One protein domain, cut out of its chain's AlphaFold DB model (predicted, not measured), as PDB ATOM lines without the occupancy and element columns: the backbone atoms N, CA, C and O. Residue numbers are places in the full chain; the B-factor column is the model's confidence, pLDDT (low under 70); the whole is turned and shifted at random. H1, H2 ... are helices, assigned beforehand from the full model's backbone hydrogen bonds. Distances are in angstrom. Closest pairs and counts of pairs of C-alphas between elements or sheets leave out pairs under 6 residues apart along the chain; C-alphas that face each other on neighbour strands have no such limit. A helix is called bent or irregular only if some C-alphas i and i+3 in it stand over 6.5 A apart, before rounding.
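AT A GLANCE: This is residues 178 to 218 of the 218 residues of a protein of Clostridiaceae bacterium (UniProt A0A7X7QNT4). The short helix H1 and the long link after it lie to one side of one long helix, H2, which makes the longest axis; residues 212 to 218, of which 212 to 216 belong to H2, stick out free. The printed part has 41 residues with two named helices, H1 then H2, and no named strand: all helix. It is only just compact, close to loose, with a radius of gyration of the C-alphas of 10.5 A, and elongated, spanning 34 by 18 by 14 A.

HOW THE PARTS SIT: H1, residues 179 to 185, only just touches H2, residues 197 to 216, with 3 pairs of C-alphas within 8 A. The closest C-alphas are those of Leu 183 and Tyr 204, 7.0 A apart; H2 touches H1 with residues 204 to 207 alone. They run the same way at a steep tilt of 57 degrees. Every O i to N i+4 pair is within hydrogen-bond range in H1, and 14 of 16 in H2.

IN THESE COORDINATES: H1 begins at C-alpha 179, (-13.372, -4.691, -1.219). H2 is 27.6 A long and ends at C-alpha 216, (4.643, 2.728, 8.850). It is only just irregular: C-alphas 199 and 202 are 6.6 A apart.

THE WHOLE: The C-alphas farthest apart, of Arg 195 and Gly 218, are 34.5 A apart. The H1 to H2 link, 11 residues, is long. The printed part has no cut; pLDDT is under 70 at residues 215 to 218.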
ATOM      1  N   GLY A 178     -13.692  -8.227  -3.653       90.69
ATOM      2  CA  GLY A 178     -13.506  -8.421  -2.209       90.69
ATOM      3  C   GLY A 178     -13.486  -7.160  -1.347       90.69
ATOM      4  O   GLY A 178     -13.631  -7.289  -0.131       90.69
ATOM      5  N   MET A 179     -13.438  -5.968  -1.944       93.44
ATOM      6  CA  MET A 179     -13.372  -4.691  -1.219       93.44
ATOM      7  C   MET A 179     -14.533  -4.493  -0.233       93.44
ATOM      8  O   MET A 179     -14.317  -4.068   0.896       93.44
ATOM      9  N   CYS A 180     -15.756  -4.907  -0.596       94.12
ATOM     10  CA  CYS A 180     -16.918  -4.840   0.301       94.12
ATOM     11  C   CYS A 180     -16.716  -5.631   1.604       94.12
ATOM     12  O   CYS A 180     -17.270  -5.307   2.646       94.12
ATOM     13  N   SER A 181     -15.930  -6.703   1.545       91.06
ATOM     14  CA  SER A 181     -15.649  -7.530   2.710       91.06
ATOM     15  C   SER A 181     -14.431  -7.055   3.483       91.06
ATOM     16  O   SER A 181     -14.375  -7.308   4.678       91.06
ATOM     17  N   GLU A 182     -13.468  -6.415   2.815       91.31
ATOM     18  CA  GLU A 182     -12.349  -5.750   3.483       91.31
ATOM     19  C   GLU A 182     -12.875  -4.600   4.345       91.31
ATOM     20  O   GLU A 182     -12.591  -4.583   5.537       91.31
ATOM     21  N   LEU A 183     -13.755  -3.750   3.801       94.12
ATOM     22  CA  LEU A 183     -14.470  -2.731   4.581       94.12
ATOM     23  C   LEU A 183     -15.187  -3.351   5.789       94.12
ATOM     24  O   LEU A 183     -14.960  -2.936   6.924       94.12
ATOM     25  N   LYS A 184     -15.971  -4.416   5.564       92.75
ATOM     26  CA  LYS A 184     -16.733  -5.093   6.626       92.75
ATOM     27  C   LYS A 184     -15.831  -5.644   7.729       92.75
ATOM     28  O   LYS A 184     -16.156  -5.530   8.904       92.75
ATOM     29  N   ALA A 185     -14.721  -6.277   7.354       90.25
ATOM     30  CA  ALA A 185     -13.786  -6.876   8.305       90.25
ATOM     31  C   ALA A 185     -13.060  -5.830   9.165       90.25
ATOM     32  O   ALA A 185     -12.536  -6.182  10.214       90.25
ATOM     33  N   ASN A 186     -13.042  -4.568   8.732       91.00
ATOM     34  CA  ASN A 186     -12.386  -3.460   9.425       91.00
ATOM     35  C   ASN A 186     -13.401  -2.452   9.989       91.00
ATOM     36  O   ASN A 186     -13.061  -1.296  10.203       91.00
ATOM     37  N   PHE A 187     -14.647  -2.886  10.221       92.00
ATOM     38  CA  PHE A 187     -15.714  -2.072  10.818       92.00
ATOM     39  C   PHE A 187     -16.016  -0.766  10.061       92.00
ATOM     40  O   PHE A 187     -16.571   0.174  10.626       92.00
ATOM     41  N   CYS A 188     -15.692  -0.707   8.768       94.06
ATOM     42  CA  CYS A 188     -16.037   0.422   7.916       94.06
ATOM     43  C   CYS A 188     -17.455   0.271   7.352       94.06
ATOM     44  O   CYS A 188     -17.946  -0.841   7.110       94.06
ATOM     45  N   VAL A 189     -18.080   1.410   7.037       94.69
ATOM     46  CA  VAL A 189     -19.309   1.443   6.232       94.69
ATOM     47  C   VAL A 189     -19.051   0.687   4.927       94.69
ATOM     48  O   VAL A 189     -18.084   0.955   4.215       94.69
ATOM     49  N   SER A 190     -19.881  -0.319   4.652       93.81
ATOM     50  CA  SER A 190     -19.604  -1.336   3.637       93.81
ATOM     51  C   SER A 190     -20.664  -1.352   2.546       93.81
ATOM     52  O   SER A 190     -21.853  -1.416   2.833       93.81
ATOM     53  N   GLY A 191     -20.209  -1.394   1.296       96.19
ATOM     54  CA  GLY A 191     -21.046  -1.525   0.106       96.19
ATOM     55  C   GLY A 191     -20.218  -1.897  -1.119       96.19
ATOM     56  O   GLY A 191     -19.105  -2.423  -0.990       96.19
ATOM     57  N   CYS A 192     -20.755  -1.679  -2.321       97.44
ATOM     58  CA  CYS A 192     -20.072  -2.064  -3.551       97.44
ATOM     59  C   CYS A 192     -19.172  -0.938  -4.075       97.44
ATOM     60  O   CYS A 192     -19.607  -0.107  -4.862       97.44
ATOM     61  N   VAL A 193     -17.884  -0.981  -3.728       97.25
ATOM     62  CA  VAL A 193     -16.877   0.014  -4.163       97.25
ATOM     63  C   VAL A 193     -16.831   0.224  -5.686       97.25
ATOM     64  O   VAL A 193     -16.506   1.316  -6.141       97.25
ATOM     65  N   THR A 194     -17.153  -0.795  -6.492       96.06
ATOM     66  CA  THR A 194     -17.081  -0.708  -7.964       96.06
ATOM     67  C   THR A 194     -18.391  -0.339  -8.652       96.06
ATOM     68  O   THR A 194     -18.347   0.040  -9.817       96.06
ATOM     69  N   ARG A 195     -19.548  -0.545  -8.011       97.06
ATOM     70  CA  ARG A 195     -20.868  -0.269  -8.620       97.06
ATOM     71  C   ARG A 195     -21.532   0.970  -8.045       97.06
ATOM     72  O   ARG A 195     -22.303   1.604  -8.744       97.06
ATOM     73  N   ASP A 196     -21.166   1.326  -6.823       96.06
ATOM     74  CA  ASP A 196     -21.602   2.532  -6.135       96.06
ATOM     75  C   ASP A 196     -20.354   3.318  -5.696       96.06
ATOM     76  O   ASP A 196     -20.018   3.477  -4.520       96.06
ATOM     77  N   SER A 197     -19.547   3.685  -6.697       96.81
ATOM     78  CA  SER A 197     -18.222   4.262  -6.478       96.81
ATOM     79  C   SER A 197     -18.283   5.674  -5.910       96.81
ATOM     80  O   SER A 197     -17.368   6.059  -5.195       96.81
ATOM     81  N   GLU A 198     -19.335   6.438  -6.197       97.56
ATOM     82  CA  GLU A 198     -19.491   7.799  -5.666       97.56
ATOM     83  C   GLU A 198     -19.543   7.796  -4.133       97.56
ATOM     84  O   GLU A 198     -18.913   8.638  -3.495       97.56
ATOM     85  N   VAL A 199     -20.199   6.790  -3.544       97.38
ATOM     86  CA  VAL A 199     -20.316   6.634  -2.089       97.38
ATOM     87  C   VAL A 199     -19.137   5.855  -1.504       97.38
ATOM     88  O   VAL A 199     -18.489   6.307  -0.559       97.38
ATOM     89  N   TYR A 200     -18.831   4.672  -2.044       97.81
ATOM     90  CA  TYR A 200     -17.948   3.723  -1.354       97.81
ATOM     91  C   TYR A 200     -16.472   3.810  -1.758       97.81
ATOM     92  O   TYR A 200     -15.616   3.341  -1.002       97.81
ATOM     93  N   LEU A 201     -16.127   4.401  -2.909       97.69
ATOM     94  CA  LEU A 201     -14.721   4.550  -3.304       97.69
ATOM     95  C   LEU A 201     -13.951   5.536  -2.412       97.69
ATOM     96  O   LEU A 201     -12.832   5.187  -2.027       97.69
ATOM     97  N   PRO A 202     -14.494   6.714  -2.037       97.88
ATOM     98  CA  PRO A 202     -13.828   7.604  -1.087       97.88
ATOM     99  C   PRO A 202     -13.577   6.927   0.266       97.88
ATOM    100  O   PRO A 202     -12.456   6.968   0.764       97.88
ATOM    101  N   ILE A 203     -14.581   6.219   0.800       97.06
ATOM    102  CA  ILE A 203     -14.483   5.474   2.068       97.06
ATOM    103  C   ILE A 203     -13.370   4.426   1.987       97.06
ATOM    104  O   ILE A 203     -12.520   4.334   2.871       97.06
ATOM    105  N   TYR A 204     -13.339   3.652   0.899       97.06
ATOM    106  CA  TYR A 204     -12.318   2.628   0.703       97.06
ATOM    107  C   TYR A 204     -10.910   3.215   0.561       97.06
ATOM    108  O   TYR A 204      -9.966   2.682   1.140       97.06
ATOM    109  N   ARG A 205     -10.751   4.326  -0.171       96.75
ATOM    110  CA  ARG A 205      -9.458   5.016  -0.303       96.75
ATOM    111  C   ARG A 205      -8.956   5.543   1.037       96.75
ATOM    112  O   ARG A 205      -7.782   5.341   1.334       96.75
ATOM    113  N   GLN A 206      -9.834   6.151   1.835       95.50
ATOM    114  CA  GLN A 206      -9.482   6.641   3.167       95.50
ATOM    115  C   GLN A 206      -9.010   5.494   4.063       95.50
ATOM    116  O   GLN A 206      -7.890   5.532   4.558       95.50
ATOM    117  N   TYR A 207      -9.794   4.415   4.154       94.56
ATOM    118  CA  TYR A 207      -9.415   3.211   4.898       94.56
ATOM    119  C   TYR A 207      -8.025   2.683   4.498       94.56
ATOM    120  O   TYR A 207      -7.202   2.342   5.349       94.56
ATOM    121  N   ARG A 208      -7.746   2.604   3.190       94.44
ATOM    122  CA  ARG A 208      -6.453   2.121   2.688       94.44
ATOM    123  C   ARG A 208      -5.305   3.061   3.052       94.44
ATOM    124  O   ARG A 208      -4.218   2.564   3.335       94.44
ATOM    125  N   ALA A 209      -5.537   4.374   3.045       94.12
ATOM    126  CA  ALA A 209      -4.550   5.363   3.464       94.12
ATOM    127  C   ALA A 209      -4.242   5.245   4.965       94.12
ATOM    128  O   ALA A 209      -3.074   5.123   5.329       94.12
ATOM    129  N   ASP A 210      -5.272   5.168   5.814       91.94
ATOM    130  CA  ASP A 210      -5.125   5.050   7.273       91.94
ATOM    131  C   ASP A 210      -4.369   3.775   7.661       91.94
ATOM    132  O   ASP A 210      -3.447   3.794   8.476       91.94
ATOM    133  N   LYS A 211      -4.706   2.653   7.014       89.06
ATOM    134  CA  LYS A 211      -4.019   1.376   7.222       89.06
ATOM    135  C   LYS A 211      -2.541   1.445   6.843       89.06
ATOM    136  O   LYS A 211      -1.710   0.877   7.543       89.06
ATOM    137  N   GLN A 212      -2.209   2.117   5.740       84.12
ATOM    138  CA  GLN A 212      -0.822   2.271   5.308       84.12
ATOM    139  C   GLN A 212      -0.027   3.164   6.267       84.12
ATOM    140  O   GLN A 212       1.132   2.864   6.538       84.12
ATOM    141  N   ALA A 213      -0.642   4.228   6.792       81.69
ATOM    142  CA  ALA A 213      -0.023   5.099   7.787       81.69
ATOM    143  C   ALA A 213       0.277   4.337   9.089       81.69
ATOM    144  O   ALA A 213       1.421   4.323   9.529       81.69
ATOM    145  N   GLY A 214      -0.700   3.599   9.629       77.88
ATOM    146  CA  GLY A 214      -0.511   2.805  10.850       77.88
ATOM    147  C   GLY A 214       0.491   1.649  10.714       77.88
ATOM    148  O   GLY A 214       1.062   1.218  11.708       77.88
ATOM    149  N   MET A 215       0.744   1.155   9.496       69.00
ATOM    150  CA  MET A 215       1.793   0.159   9.225       69.00
ATOM    151  C   MET A 215       3.206   0.751   9.159       69.00
ATOM    152  O   MET A 215       4.166   0.000   9.272       69.00
ATOM    153  N   ASN A 216       3.342   2.058   8.929       59.34
ATOM    154  CA  ASN A 216       4.643   2.728   8.850       59.34
ATOM    155  C   ASN A 216       5.108   3.277  10.214       59.34
ATOM    156  O   ASN A 216       6.263   3.675  10.340       59.34
ATOM    157  N   GLU A 217       4.217   3.331  11.209       53.88
ATOM    158  CA  GLU A 217       4.489   3.844  12.561       53.88
ATOM    159  C   GLU A 217       4.841   2.749  13.591       53.88
ATOM    160  O   GLU A 217       5.213   3.083  14.716       53.88
ATOM    161  N   GLY A 218       4.737   1.461  13.233       43.66
ATOM    162  CA  GLY A 218       5.034   0.308  14.100       43.66
ATOM    163  C   GLY A 218       6.156  -0.568  13.563       43.66
ATOM    164  O   GLY A 218       6.905  -1.115  14.401       43.66
TER     165      GLY A 218